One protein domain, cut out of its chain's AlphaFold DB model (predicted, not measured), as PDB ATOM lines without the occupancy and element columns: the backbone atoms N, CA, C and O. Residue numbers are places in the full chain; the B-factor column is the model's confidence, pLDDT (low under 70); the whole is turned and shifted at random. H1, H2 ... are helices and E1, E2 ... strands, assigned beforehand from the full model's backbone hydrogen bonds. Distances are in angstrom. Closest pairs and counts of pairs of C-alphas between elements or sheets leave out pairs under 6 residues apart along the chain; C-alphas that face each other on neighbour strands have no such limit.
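What this domain is: This is residues 94 to 128 and 170 to 241 of the 458 residues of an uncharacterized protein of Raphidocelis subcapitata (UniProt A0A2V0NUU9). A small closed barrel of six antiparallel strands has H1 packed on its outside, while H2 and H3 form a small separate part at a distance, joined to the barrel by residues 198 to 203 and 223 to 230. The printed part has 107 residues with three named helices and six named strands, in the order H1 E1 E2 E3 E4 E5 H2 H3 E6, of mixed class. Round the ring run E1 to E6 and back to E1. By its radius of gyration of the C-alphas, 14.9 A, it is compact, with an elongated outline of 46 by 26 by 19 A.

How they stand to each other: Along the printed part come H1, residues 97 to 103, E1, 108 to 114, E2, 120 to 125, E3, 170 to 175, E4, 178 to 184, E5, 190 to 197, H2, 204 to 207, H3, 212 to 222, and E6, 231 to 241. H1 is on the barrel, outside it, at a height over the sheet of 7.4 A; the closest C-alphas of H1 and E4 are those of Ala 98 and Ala 184, 5.0 A apart. Within hydrogen-bond range are N 110 and O 123 in the hairpin E1 and E2, 2.9 A, and N 124 and O 174 between E2 and E3, 3.0 A. E3, E4 and E5 form a meander, each strand the antiparallel neighbour of the one before, with N 173 and O 180 at 3.0 A and N 181 and O 193 at 2.8 A. E6 bends by 83 degrees at residue 234; N 192 and O 231 pair it with E5 at 2.8 A, N 109 and O 240 with E1 at 2.8 A. H2 and H3 are not on the barrel, and only just touch, only at the corner, with 3 pairs of C-alphas within 8 A, the closest being Val 206 and Ala 213, 5.8 A. Every O i to N i+4 pair is within hydrogen-bond range in H1 and H3; H2 is too short for such a pair.

Where its parts are: H1 begins at C-alpha 97, (307.952, 255.729, 274.118). H3 spans 15.3 A, E5 19.7 A and E6 22.8 A, ending at C-alpha 241, (321.872, 245.455, 278.466).

The domain as a whole: The C-alphas farthest apart, Gly 187 and Pro 210, are 46.7 A apart. Residues 129 to 169 are not printed; C-alphas 128 and 170 are 10.1 A apart across the cut. Of the links printed whole, none is long. The pLDDT is under 70 at residues 94, 226 and 227.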
ATOM      1  N   GLU A  94     312.291 264.273 277.159       65.12
ATOM      2  CA  GLU A  94     311.151 263.374 277.034       65.12
ATOM      3  C   GLU A  94     311.376 262.406 275.859       65.12
ATOM      4  O   GLU A  94     311.347 262.793 274.690       65.12
ATOM      5  N   VAL A  95     311.711 261.149 276.170       72.69
ATOM      6  CA  VAL A  95     311.934 260.122 275.150       72.69
ATOM      7  C   VAL A  95     310.567 259.620 274.710       72.69
ATOM      8  O   VAL A  95     309.818 259.080 275.522       72.69
ATOM      9  N   ASP A  96     310.256 259.768 273.422       88.31
ATOM     10  CA  ASP A  96     309.064 259.178 272.810       88.31
ATOM     11  C   ASP A  96     309.056 257.656 273.042       88.31
ATOM     12  O   ASP A  96     309.898 256.931 272.500       88.31
ATOM     13  N   ALA A  97     308.097 257.155 273.830       90.75
ATOM     14  CA  ALA A  97     307.952 255.729 274.118       90.75
ATOM     15  C   ALA A  97     307.848 254.875 272.844       90.75
ATOM     16  O   ALA A  97     308.330 253.742 272.824       90.75
ATOM     17  N   ALA A  98     307.273 255.405 271.758       88.81
ATOM     18  CA  ALA A  98     307.202 254.683 270.495       88.81
ATOM     19  C   ALA A  98     308.587 254.529 269.850       88.81
ATOM     20  O   ALA A  98     308.880 253.471 269.294       88.81
ATOM     21  N   ALA A  99     309.440 255.554 269.924       91.06
ATOM     22  CA  ALA A  99     310.832 255.468 269.486       91.06
ATOM     23  C   ALA A  99     311.629 254.492 270.355       91.06
ATOM     24  O   ALA A  99     312.260 253.586 269.817       91.06
ATOM     25  N   LEU A 100     311.496 254.590 271.683       93.56
ATOM     26  CA  LEU A 100     312.145 253.666 272.615       93.56
ATOM     27  C   LEU A 100     311.818 252.204 272.289       93.56
ATOM     28  O   LEU A 100     312.720 251.374 272.215       93.56
ATOM     29  N   LEU A 101     310.538 251.883 272.075       93.94
ATOM     30  CA  LEU A 101     310.110 250.518 271.765       93.94
ATOM     31  C   LEU A 101     310.600 250.028 270.398       93.94
ATOM     32  O   LEU A 101     310.866 248.837 270.254       93.94
ATOM     33  N   ARG A 102     310.741 250.914 269.403       92.88
ATOM     34  CA  ARG A 102     311.324 250.554 268.096       92.88
ATOM     35  C   ARG A 102     312.818 250.260 268.185       92.88
ATOM     36  O   ARG A 102     313.291 249.370 267.482       92.88
ATOM     37  N   ASP A 103     313.532 251.005 269.022       93.69
ATOM     38  CA  ASP A 103     314.993 250.967 269.077       93.69
ATOM     39  C   ASP A 103     315.525 249.957 270.106       93.69
ATOM     40  O   ASP A 103     316.683 249.533 270.016       93.69
ATOM     41  N   CYS A 104     314.692 249.549 271.070       94.62
ATOM     42  CA  CYS A 104     315.073 248.573 272.083       94.62
ATOM     43  C   CYS A 104     315.358 247.191 271.483       94.62
ATOM     44  O   CYS A 104     314.722 246.724 270.534       94.62
ATOM     45  N   ARG A 105     316.339 246.512 272.071       96.06
ATOM     46  CA  ARG A 105     316.769 245.170 271.689       96.06
ATOM     47  C   ARG A 105     316.371 244.160 272.761       96.06
ATOM     48  O   ARG A 105     316.238 244.512 273.934       96.06
ATOM     49  N   PRO A 106     316.212 242.875 272.394       96.56
ATOM     50  CA  PRO A 106     316.082 241.819 273.383       96.56
ATOM     51  C   PRO A 106     317.215 241.889 274.410       96.56
ATOM     52  O   PRO A 106     318.389 241.945 274.049       96.56
ATOM     53  N   HIS A 107     316.838 241.831 275.683       97.19
ATOM     54  CA  HIS A 107     317.700 241.925 276.860       97.19
ATOM     55  C   HIS A 107     318.299 243.306 277.146       97.19
ATOM     56  O   HIS A 107     319.234 243.408 277.949       97.19
ATOM     57  N   ASP A 108     317.737 244.364 276.565       97.81
ATOM     58  CA  ASP A 108     317.897 245.704 277.116       97.81
ATOM     59  C   ASP A 108     317.160 245.822 278.456       97.81
ATOM     60  O   ASP A 108     316.124 245.191 278.695       97.81
ATOM     61  N   ILE A 109     317.716 246.644 279.342       98.12
ATOM     62  CA  ILE A 109     317.124 247.003 280.625       98.12
ATOM     63  C   ILE A 109     316.565 248.409 280.499       98.12
ATOM     64  O   ILE A 109     317.312 249.357 280.245       98.12
ATOM     65  N   LEU A 110     315.264 248.546 280.730       97.44
ATOM     66  CA  LEU A 110     314.605 249.841 280.795       97.44
ATOM     67  C   LEU A 110     314.428 250.262 282.254       97.44
ATOM     68  O   LEU A 110     314.061 249.450 283.107       97.44
ATOM     69  N   HIS A 111     314.660 251.540 282.526       96.69
ATOM     70  CA  HIS A 111     314.269 252.197 283.769       96.69
ATOM     71  C   HIS A 111     313.187 253.221 283.451       96.69
ATOM     72  O   HIS A 111     313.298 253.948 282.466       96.69
ATOM     73  N   ALA A 112     312.139 253.243 284.261       96.00
ATOM     74  CA  ALA A 112     311.021 254.166 284.135       96.00
ATOM     75  C   ALA A 112     310.428 254.444 285.521       96.00
ATOM     76  O   ALA A 112     310.764 253.755 286.489       96.00
ATOM     77  N   ARG A 113     309.517 255.410 285.618       95.88
ATOM     78  CA  ARG A 113     308.748 255.672 286.840       95.88
ATOM     79  C   ARG A 113     307.270 255.474 286.593       95.88
ATOM     80  O   ARG A 113     306.782 255.735 285.504       95.88
ATOM     81  N   SER A 114     306.559 254.985 287.595       95.50
ATOM     82  CA  SER A 114     305.105 254.897 287.540       95.50
ATOM     83  C   SER A 114     304.498 256.291 287.603       95.50
ATOM     84  O   SER A 114     304.757 257.036 288.544       95.50
ATOM     85  N   ALA A 115     303.656 256.621 286.626       94.12
ATOM     86  CA  ALA A 115     302.961 257.906 286.581       94.12
ATOM     87  C   ALA A 115     301.940 258.063 287.727       94.12
ATOM     88  O   ALA A 115     301.504 259.169 288.030       94.12
ATOM     89  N   ALA A 116     301.537 256.958 288.369       93.75
ATOM     90  CA  ALA A 116     300.537 256.973 289.436       93.75
ATOM     91  C   ALA A 116     301.123 257.312 290.818       93.75
ATOM     92  O   ALA A 116     300.463 257.969 291.619       93.75
ATOM     93  N   ASP A 117     302.330 256.831 291.119       94.50
ATOM     94  CA  ASP A 117     302.915 256.878 292.469       94.50
ATOM     95  C   ASP A 117     304.419 257.208 292.493       94.50
ATOM     96  O   ASP A 117     305.021 257.262 293.564       94.50
ATOM     97  N   GLY A 118     305.041 257.428 291.331       94.62
ATOM     98  CA  GLY A 118     306.464 257.741 291.201       94.62
ATOM     99  C   GLY A 118     307.405 256.561 291.466       94.62
ATOM    100  O   GLY A 118     308.622 256.753 291.467       94.62
ATOM    101  N   THR A 119     306.885 255.348 291.688       94.19
ATOM    102  CA  THR A 119     307.705 254.162 291.973       94.19
ATOM    103  C   THR A 119     308.625 253.840 290.793       94.19
ATOM    104  O   THR A 119     308.186 253.858 289.645       94.19
ATOM    105  N   ASP A 120     309.893 253.503 291.054       95.25
ATOM    106  CA  ASP A 120     310.843 253.089 290.013       95.25
ATOM    107  C   ASP A 120     310.551 251.670 289.493       95.25
ATOM    108  O   ASP A 120     310.465 250.704 290.259       95.25
ATOM    109  N   TRP A 121     310.515 251.528 288.170       96.31
ATOM    110  CA  TRP A 121     310.343 250.267 287.454       96.31
ATOM    111  C   TRP A 121     311.613 249.886 286.701       96.31
ATOM    112  O   TRP A 121     312.231 250.712 286.033       96.31
ATOM    113  N   TRP A 122     311.978 248.607 286.792       97.00
ATOM    114  CA  TRP A 122     313.120 248.020 286.096       97.00
ATOM    115  C   TRP A 122     312.615 246.877 285.231       97.00
ATOM    116  O   TRP A 122     312.155 245.862 285.753       97.00
ATOM    117  N   LEU A 123     312.669 247.071 283.919       97.38
ATOM    118  CA  LEU A 123     312.091 246.163 282.938       97.38
ATOM    119  C   LEU A 123     313.214 245.464 282.175       97.38
ATOM    120  O   LEU A 123     314.165 246.117 281.762       97.38
ATOM    121  N   GLU A 124     313.091 244.161 281.944       97.81
ATOM    122  CA  GLU A 124     313.880 243.468 280.918       97.81
ATOM    123  C   GLU A 124     313.046 243.354 279.643       97.81
ATOM    124  O   GLU A 124     311.933 242.829 279.697       97.81
ATOM    125  N   VAL A 125     313.583 243.806 278.508       97.94
ATOM    126  CA  VAL A 125     313.002 243.546 277.185       97.94
ATOM    127  C   VAL A 125     313.234 242.083 276.827       97.94
ATOM    128  O   VAL A 125     314.359 241.592 276.850       97.94
ATOM    129  N   LEU A 126     312.174 241.360 276.492       97.12
ATOM    130  CA  LEU A 126     312.236 239.938 276.183       97.12
ATOM    131  C   LEU A 126     312.254 239.705 274.669       97.12
ATOM    132  O   LEU A 126     311.648 240.473 273.918       97.12
ATOM    133  N   PRO A 127     312.897 238.623 274.196       94.50
ATOM    134  CA  PRO A 127     312.808 238.246 272.795       94.50
ATOM    135  C   PRO A 127     311.348 237.958 272.407       94.50
ATOM    136  O   PRO A 127     310.564 237.486 273.244       94.50
ATOM    137  N   PRO A 128     310.971 238.193 271.135       89.75
ATOM    138  CA  PRO A 128     309.647 237.826 270.658       89.75
ATOM    139  C   PRO A 128     309.417 236.321 270.869       89.75
ATOM    140  O   PRO A 128     310.370 235.534 270.800       89.75
ATOM    141  N   SER A 170     305.270 247.525 269.671       90.25
ATOM    142  CA  SER A 170     305.065 246.816 270.929       90.25
ATOM    143  C   SER A 170     306.251 245.906 271.223       90.25
ATOM    144  O   SER A 170     306.931 245.421 270.315       90.25
ATOM    145  N   ALA A 171     306.518 245.698 272.508       95.12
ATOM    146  CA  ALA A 171     307.552 244.787 272.977       95.12
ATOM    147  C   ALA A 171     307.049 244.013 274.190       95.12
ATOM    148  O   ALA A 171     306.248 244.508 274.979       95.12
ATOM    149  N   ARG A 172     307.564 242.802 274.393       96.75
ATOM    150  CA  ARG A 172     307.326 242.068 275.637       96.75
ATOM    151  C   ARG A 172     308.388 242.444 276.646       96.75
ATOM    152  O   ARG A 172     309.574 242.402 276.331       96.75
ATOM    153  N   VAL A 173     307.968 242.754 277.864       97.06
ATOM    154  CA  VAL A 173     308.880 243.087 278.960       97.06
ATOM    155  C   VAL A 173     308.541 242.292 280.213       97.06
ATOM    156  O   VAL A 173     307.426 241.789 280.359       97.06
ATOM    157  N   SER A 174     309.487 242.180 281.142       96.75
ATOM    158  CA  SER A 174     309.227 241.595 282.459       96.75
ATOM    159  C   SER A 174     309.721 242.453 283.609       96.75
ATOM    160  O   SER A 174     310.785 243.058 283.515       96.75
ATOM    161  N   SER A 175     308.963 242.441 284.705       95.00
ATOM    162  CA  SER A 175     309.314 243.074 285.978       95.00
ATOM    163  C   SER A 175     308.615 242.352 287.124       95.00
ATOM    164  O   SER A 175     307.462 241.944 286.992       95.00
ATOM    165  N   GLY A 176     309.313 242.145 288.242       92.19
ATOM    166  CA  GLY A 176     308.707 241.598 289.462       92.19
ATOM    167  C   GLY A 176     308.130 240.182 289.328       92.19
ATOM    168  O   GLY A 176     307.338 239.769 290.169       92.19
ATOM    169  N   GLY A 177     308.520 239.424 288.299       92.44
ATOM    170  CA  GLY A 177     307.978 238.090 288.016       92.44
ATOM    171  C   GLY A 177     306.694 238.116 287.190       92.44
ATOM    172  O   GLY A 177     306.080 237.071 286.982       92.44
ATOM    173  N   VAL A 178     306.307 239.288 286.689       94.44
ATOM    174  CA  VAL A 178     305.181 239.485 285.780       94.44
ATOM    175  C   VAL A 178     305.703 239.794 284.384       94.44
ATOM    176  O   VAL A 178     306.722 240.462 284.198       94.44
ATOM    177  N   LEU A 179     304.988 239.268 283.402       95.56
ATOM    178  CA  LEU A 179     305.180 239.501 281.990       95.56
ATOM    179  C   LEU A 179     304.154 240.536 281.510       95.56
ATOM    180  O   LEU A 179     302.958 240.402 281.785       95.56
ATOM    181  N   TYR A 180     304.618 241.526 280.754       96.44
ATOM    182  CA  TYR A 180     303.807 242.614 280.217       96.44
ATOM    183  C   TYR A 180     303.959 242.721 278.699       96.44
ATOM    184  O   TYR A 180     305.036 242.467 278.154       96.44
ATOM    185  N   GLU A 181     302.887 243.144 278.037       96.44
ATOM    186  CA  GLU A 181     302.946 243.747 276.707       96.44
ATOM    187  C   GLU A 181     303.131 245.259 276.892       96.44
ATOM    188  O   GLU A 181     302.295 245.926 277.507       96.44
ATOM    189  N   ALA A 182     304.251 245.783 276.408       96.50
ATOM    190  CA  ALA A 182     304.592 247.194 276.444       96.50
ATOM    191  C   ALA A 182     304.198 247.851 275.119       96.50
ATOM    192  O   ALA A 182     304.539 247.350 274.048       96.50
ATOM    193  N   SER A 183     303.496 248.977 275.193       95.69
ATOM    194  CA  SER A 183     303.058 249.753 274.028       95.69
ATOM    195  C   SER A 183     303.145 251.246 274.320       95.69
ATOM    196  O   SER A 183     303.055 251.665 275.475       95.69
ATOM    197  N   ALA A 184     303.334 252.052 273.279       94.31
ATOM    198  CA  ALA A 184     303.259 253.501 273.412       94.31
ATOM    199  C   ALA A 184     301.806 253.935 273.666       94.31
ATOM    200  O   ALA A 184     300.887 253.455 273.000       94.31
ATOM    201  N   ALA A 185     301.617 254.845 274.616       92.31
ATOM    202  CA  ALA A 185     300.340 255.467 274.935       92.31
ATOM    203  C   ALA A 185     300.360 256.969 274.605       92.31
ATOM    204  O   ALA A 185     301.384 257.530 274.210       92.31
ATOM    205  N   GLU A 186     299.205 257.623 274.743       87.31
ATOM    206  CA  GLU A 186     299.097 259.073 274.567       87.31
ATOM    207  C   GLU A 186     300.025 259.825 275.534       87.31
ATOM    208  O   GLU A 186     300.299 259.368 276.645       87.31
ATOM    209  N   GLY A 187     300.525 260.984 275.095       85.31
ATOM    210  CA  GLY A 187     301.428 261.811 275.902       85.31
ATOM    211  C   GLY A 187     302.823 261.212 276.104       85.31
ATOM    212  O   GLY A 187     303.460 261.511 277.103       85.31
ATOM    213  N   GLY A 188     303.282 260.330 275.206       87.50
ATOM    214  CA  GLY A 188     304.633 259.755 275.270       87.50
ATOM    215  C   GLY A 188     304.835 258.728 276.391       87.50
ATOM    216  O   GLY A 188     305.960 258.285 276.613       87.50
ATOM    217  N   LEU A 189     303.764 258.328 277.082       93.00
ATOM    218  CA  LEU A 189     303.817 257.340 278.156       93.00
ATOM    219  C   LEU A 189     304.036 255.923 277.615       93.00
ATOM    220  O   LEU A 189     303.610 255.567 276.514       93.00
ATOM    221  N   LEU A 190     304.647 255.078 278.441       95.19
ATOM    222  CA  LEU A 190     304.765 253.648 278.194       95.19
ATOM    223  C   LEU A 190     303.667 252.905 278.964       95.19
ATOM    224  O   LEU A 190     303.675 252.875 280.194       95.19
ATOM    225  N   ALA A 191     302.730 252.283 278.251       95.88
ATOM    226  CA  ALA A 191     301.687 251.460 278.849       95.88
ATOM    227  C   ALA A 191     302.123 249.995 278.931       95.88
ATOM    228  O   ALA A 191     302.493 249.390 277.923       95.88
ATOM    229  N   LEU A 192     302.028 249.415 280.128       96.50
ATOM    230  CA  LEU A 192     302.294 248.007 280.400       96.50
ATOM    231  C   LEU A 192     300.992 247.262 280.691       96.50
ATOM    232  O   LEU A 192     300.428 247.377 281.781       96.50
ATOM    233  N   ALA A 193     300.535 246.455 279.738       95.81
ATOM    234  CA  ALA A 193     299.403 245.559 279.928       95.81
ATOM    235  C   ALA A 193     299.898 244.206 280.478       95.81
ATOM    236  O   ALA A 193     300.689 243.537 279.808       95.81
ATOM    237  N   PRO A 194     299.484 243.778 281.684       95.50
ATOM    238  CA  PRO A 194     299.935 242.512 282.248       95.50
ATOM    239  C   PRO A 194     299.338 241.337 281.459       95.50
ATOM    240  O   PRO A 194     298.126 241.257 281.279       95.50
ATOM    241  N   ILE A 195     300.184 240.409 281.004       94.56
ATOM    242  CA  ILE A 195     299.755 239.248 280.203       94.56
ATOM    243  C   ILE A 195     299.888 237.911 280.942       94.56
ATOM    244  O   ILE A 195     299.289 236.922 280.524       94.56
ATOM    245  N   GLY A 196     300.634 237.862 282.049       93.62
ATOM    246  CA  GLY A 196     300.722 236.672 282.897       93.62
ATOM    247  C   GLY A 196     301.970 236.633 283.777       93.62
ATOM    248  O   GLY A 196     302.744 237.592 283.802       93.62
ATOM    249  N   PRO A 197     302.205 235.524 284.496       93.81
ATOM    250  CA  PRO A 197     303.460 235.315 285.204       93.81
ATOM    251  C   PRO A 197     304.621 235.109 284.215       93.81
ATOM    252  O   PRO A 197     304.458 234.497 283.159       93.81
ATOM    253  N   LEU A 198     305.812 235.590 284.576       94.31
ATOM    254  CA  LEU A 198     307.044 235.403 283.799       94.31
ATOM    255  C   LEU A 198     307.428 233.922 283.679       94.31
ATOM    256  O   LEU A 198     307.938 233.489 282.646       94.31
ATOM    257  N   LEU A 199     307.194 233.160 284.747       94.56
ATOM    258  CA  LEU A 199     307.472 231.734 284.831       94.56
ATOM    259  C   LEU A 199     306.199 230.971 285.159       94.56
ATOM    260  O   LEU A 199     305.430 231.350 286.040       94.56
ATOM    261  N   THR A 200     306.025 229.847 284.479       94.75
ATOM    262  CA  THR A 200     304.956 228.887 284.730       94.75
ATOM    263  C   THR A 200     305.561 227.556 285.177       94.75
ATOM    264  O   THR A 200     306.733 227.286 284.890       94.75
ATOM    265  N   PRO A 201     304.801 226.699 285.881       95.94
ATOM    266  CA  PRO A 201     305.249 225.347 286.215       95.94
ATOM    267  C   PRO A 201     305.681 224.512 284.996       95.94
ATOM    268  O   PRO A 201     306.478 223.589 285.149       95.94
ATOM    269  N   GLU A 202     305.165 224.837 283.809       95.19
ATOM    270  CA  GLU A 202     305.435 224.167 282.536       95.19
ATOM    271  C   GLU A 202     306.673 224.708 281.801       95.19
ATOM    272  O   GLU A 202     307.088 224.114 280.804       95.19
ATOM    273  N   ASP A 203     307.280 225.811 282.261       95.12
ATOM    274  CA  ASP A 203     308.514 226.330 281.663       95.12
ATOM    275  C   ASP A 203     309.615 225.244 281.714       95.12
ATOM    276  O   ASP A 203     309.882 224.690 282.787       95.12
ATOM    277  N   PRO A 204     310.297 224.927 280.592       95.00
ATOM    278  CA  PRO A 204     311.333 223.891 280.561       95.00
ATOM    279  C   PRO A 204     312.451 224.103 281.592       95.00
ATOM    280  O   PRO A 204     312.962 223.146 282.173       95.00
ATOM    281  N   THR A 205     312.801 225.363 281.861       95.12
ATOM    282  CA  THR A 205     313.771 225.753 282.893       95.12
ATOM    283  C   THR A 205     313.282 225.312 284.267       95.12
ATOM    284  O   THR A 205     314.032 224.712 285.032       95.12
ATOM    285  N   VAL A 206     312.008 225.563 284.571       96.94
ATOM    286  CA  VAL A 206     311.387 225.202 285.849       96.94
ATOM    287  C   VAL A 206     311.293 223.688 285.995       96.94
ATOM    288  O   VAL A 206     311.652 223.147 287.041       96.94
ATOM    289  N   ALA A 207     310.879 222.995 284.933       95.00
ATOM    290  CA  ALA A 207     310.782 221.540 284.900       95.00
ATOM    291  C   ALA A 207     312.141 220.849 285.121       95.00
ATOM    292  O   ALA A 207     312.195 219.754 285.680       95.00
ATOM    293  N   SER A 208     313.245 221.499 284.735       95.25
ATOM    294  CA  SER A 208     314.601 220.974 284.933       95.25
ATOM    295  C   SER A 208     315.086 221.004 286.391       95.25
ATOM    296  O   SER A 208     316.067 220.336 286.723       95.25
ATOM    297  N   VAL A 209     314.409 221.744 287.280       96.25
ATOM    298  CA  VAL A 209     314.826 221.924 288.678       96.25
ATOM    299  C   VAL A 209     313.860 221.214 289.638       96.25
ATOM    300  O   VAL A 209     312.704 221.626 289.782       96.25
ATOM    301  N   PRO A 210     314.319 220.182 290.376       94.69
ATOM    302  CA  PRO A 210     313.465 219.396 291.260       94.69
ATOM    303  C   PRO A 210     312.634 220.223 292.254       94.69
ATOM    304  O   PRO A 210     313.158 220.851 293.177       94.69
ATOM    305  N   GLY A 211     311.308 220.140 292.086       93.06
ATOM    306  CA  GLY A 211     310.252 220.748 292.905       93.06
ATOM    307  C   GLY A 211     310.141 222.271 292.849       93.06
ATOM    308  O   GLY A 211     309.451 222.847 293.692       93.06
ATOM    309  N   TRP A 212     310.762 222.916 291.858       95.88
ATOM    310  CA  TRP A 212     310.499 224.325 291.572       95.88
ATOM    311  C   TRP A 212     309.078 224.528 291.024       95.88
ATOM    312  O   TRP A 212     308.359 225.398 291.506       95.88
ATOM    313  N   ALA A 213     308.613 223.645 290.134       96.62
ATOM    314  CA  ALA A 213     307.233 223.660 289.637       96.62
ATOM    315  C   ALA A 213     306.187 223.596 290.770       96.62
ATOM    316  O   ALA A 213     305.198 224.328 290.752       96.62
ATOM    317  N   ASP A 214     306.418 222.759 291.790       94.81
ATOM    318  CA  ASP A 214     305.540 222.693 292.965       94.81
ATOM    319  C   ASP A 214     305.561 223.994 293.776       94.81
ATOM    320  O   ASP A 214     304.539 224.374 294.342       94.81
ATOM    321  N   GLN A 215     306.718 224.661 293.861       93.94
ATOM    322  CA  GLN A 215     306.830 225.953 294.537       93.94
ATOM    323  C   GLN A 215     306.058 227.036 293.786       93.94
ATOM    324  O   GLN A 215     305.252 227.710 294.412       93.94
ATOM    325  N   LEU A 216     306.208 227.138 292.462       93.94
ATOM    326  CA  LEU A 216     305.451 228.112 291.667       93.94
ATOM    327  C   LEU A 216     303.939 227.897 291.779       93.94
ATOM    328  O   LEU A 216     303.191 228.863 291.883       93.94
ATOM    329  N   ARG A 217     303.475 226.641 291.828       94.38
ATOM    330  CA  ARG A 217     302.057 226.339 292.083       94.38
ATOM    331  C   ARG A 217     301.588 226.830 293.455       94.38
ATOM    332  O   ARG A 217     300.473 227.327 293.559       94.38
ATOM    333  N   ARG A 218     302.416 226.703 294.498       91.50
ATOM    334  CA  ARG A 218     302.100 227.245 295.833       91.50
ATOM    335  C   ARG A 218     302.075 228.767 295.833       91.50
ATOM    336  O   ARG A 218     301.142 229.338 296.386       91.50
ATOM    337  N   ASP A 219     303.051 229.398 295.191       88.19
ATOM    338  CA  ASP A 219     303.149 230.856 295.110       88.19
ATOM    339  C   ASP A 219     301.935 231.432 294.367       88.19
ATOM    340  O   ASP A 219     301.277 232.335 294.874       88.19
ATOM    341  N   ALA A 220     301.555 230.827 293.237       89.31
ATOM    342  CA  ALA A 220     300.361 231.203 292.483       89.31
ATOM    343  C   ALA A 220     299.053 230.960 293.258       89.31
ATOM    344  O   ALA A 220     298.095 231.706 293.091       89.31
ATOM    345  N   ALA A 221     298.989 229.932 294.111       89.06
ATOM    346  CA  ALA A 221     297.825 229.699 294.964       89.06
ATOM    347  C   ALA A 221     297.731 230.714 296.119       89.06
ATOM    348  O   ALA A 221     296.630 231.094 296.510       89.06
ATOM    349  N   ALA A 222     298.870 231.146 296.668       85.94
ATOM    350  CA  ALA A 222     298.936 232.118 297.760       85.94
ATOM    351  C   ALA A 222     298.702 233.561 297.283       85.94
ATOM    352  O   ALA A 222     298.095 234.355 297.999       85.94
ATOM    353  N   ALA A 223     299.165 233.886 296.077       82.88
ATOM    354  CA  ALA A 223     298.973 235.172 295.426       82.88
ATOM    355  C   ALA A 223     298.526 234.941 293.974       82.88
ATOM    356  O   ALA A 223     299.355 234.964 293.057       82.88
ATOM    357  N   PRO A 224     297.221 234.685 293.749       78.50
ATOM    358  CA  PRO A 224     296.688 234.505 292.409       78.50
ATOM    359  C   PRO A 224     297.018 235.713 291.546       78.50
ATOM    360  O   PRO A 224     296.852 236.858 291.970       78.50
ATOM    361  N   PHE A 225     297.457 235.451 290.319       76.94
ATOM    362  CA  PHE A 225     297.628 236.501 289.331       76.94
ATOM    363  C   PHE A 225     296.259 237.118 289.027       76.94
ATOM    364  O   PHE A 225     295.447 236.544 288.301       76.94
ATOM    365  N   ALA A 226     295.983 238.275 289.622       65.81
ATOM    366  CA  ALA A 226     294.844 239.089 289.250       65.81
ATOM    367  C   ALA A 226     295.234 239.905 288.016       65.81
ATOM    368  O   ALA A 226     296.285 240.546 288.005       65.81
ATOM    369  N   SER A 227     294.389 239.886 286.984       63.31
ATOM    370  CA  SER A 227     294.529 240.802 285.851       63.31
ATOM    371  C   SER A 227     294.452 242.232 286.383       63.31
ATOM    372  O   SER A 227     293.369 242.715 286.709       63.31
ATOM    373  N   ALA A 228     295.602 242.889 286.522       75.06
ATOM    374  CA  ALA A 228     295.674 244.277 286.944       75.06
ATOM    375  C   ALA A 228     295.332 245.205 285.770       75.06
ATOM    376  O   ALA A 228     295.461 244.833 284.600       75.06
ATOM    377  N   ALA A 229     294.893 246.422 286.088       86.50
ATOM    378  CA  ALA A 229     294.805 247.486 285.099       86.50
ATOM    379  C   ALA A 229     296.192 247.745 284.472       86.50
ATOM    380  O   ALA A 229     297.208 247.491 285.132       86.50
ATOM    381  N   PRO A 230     296.257 248.244 283.222       92.31
ATOM    382  CA  PRO A 230     297.520 248.659 282.629       92.31
ATOM    383  C   PRO A 230     298.256 249.657 283.527       92.31
ATOM    384  O   PRO A 230     297.643 250.568 284.084       92.31
ATOM    385  N   VAL A 231     299.570 249.489 283.653       94.50
ATOM    386  CA  VAL A 231     300.433 250.432 284.373       94.50
ATOM    387  C   VAL A 231     300.958 251.453 283.374       94.50
ATOM    388  O   VAL A 231     301.483 251.072 282.330       94.50
ATOM    389  N   LEU A 232     300.825 252.739 283.687       95.88
ATOM    390  CA  LEU A 232     301.383 253.820 282.879       95.88
ATOM    391  C   LEU A 232     302.711 254.269 283.476       95.88
ATOM    392  O   LEU A 232     302.793 254.570 284.669       95.88
ATOM    393  N   LEU A 233     303.742 254.300 282.638       95.50
ATOM    394  CA  LEU A 233     305.090 254.677 283.019       95.50
ATOM    395  C   LEU A 233     305.544 255.922 282.256       95.50
ATOM    396  O   LEU A 233     305.302 256.056 281.057       95.50
ATOM    397  N   GLU A 234     306.247 256.798 282.957       94.50
ATOM    398  CA  GLU A 234     306.869 258.011 282.439       94.50
ATOM    399  C   GLU A 234     308.400 257.886 282.444       94.50
ATOM    400  O   GLU A 234     308.985 257.094 283.194       94.50
ATOM    401  N   GLY A 235     309.059 258.671 281.584       88.12
ATOM    402  CA  GLY A 235     310.522 258.778 281.551       88.12
ATOM    403  C   GLY A 235     311.250 257.465 281.245       88.12
ATOM    404  O   GLY A 235     312.371 257.264 281.715       88.12
ATOM    405  N   ALA A 236     310.612 256.552 280.506       93.44
ATOM    406  CA  ALA A 236     311.203 255.266 280.168       93.44
ATOM    407  C   ALA A 236     312.459 255.449 279.300       93.44
ATOM    408  O   ALA A 236     312.446 256.165 278.301       93.44
ATOM    409  N   ARG A 237     313.551 254.779 279.672       94.69
ATOM    410  CA  ARG A 237     314.825 254.832 278.943       94.69
ATOM    411  C   ARG A 237     315.615 253.541 279.087       94.69
ATOM    412  O   ARG A 237     315.553 252.889 280.130       94.69
ATOM    413  N   ALA A 238     316.399 253.200 278.070       95.62
ATOM    414  CA  ALA A 238     317.370 252.115 278.157       95.62
ATOM    415  C   ALA A 238     318.558 252.543 279.035       95.62
ATOM    416  O   ALA A 238     319.162 253.589 278.808       95.62
ATOM    417  N   VAL A 239     318.880 251.744 280.052       96.94
ATOM    418  CA  VAL A 239     319.943 252.035 281.036       96.94
ATOM    419  C   VAL A 239     321.041 250.977 281.076       96.94
ATOM    420  O   VAL A 239     322.049 251.162 281.751       96.94
ATOM    421  N   GLY A 240     320.862 249.865 280.372       96.81
ATOM    422  CA  GLY A 240     321.843 248.794 280.293       96.81
ATOM    423  C   GLY A 240     321.365 247.668 279.393       96.81
ATOM    424  O   GLY A 240     320.254 247.709 278.872       96.81
ATOM    425  N   SER A 241     322.201 246.649 279.235       97.94
ATOM    426  CA  SER A 241     321.872 245.455 278.466       97.94
ATOM    427  C   SER A 241     322.612 244.238 279.009       97.94
ATOM    428  O   SER A 241     323.570 244.354 279.781       97.94
TER     429      SER A 241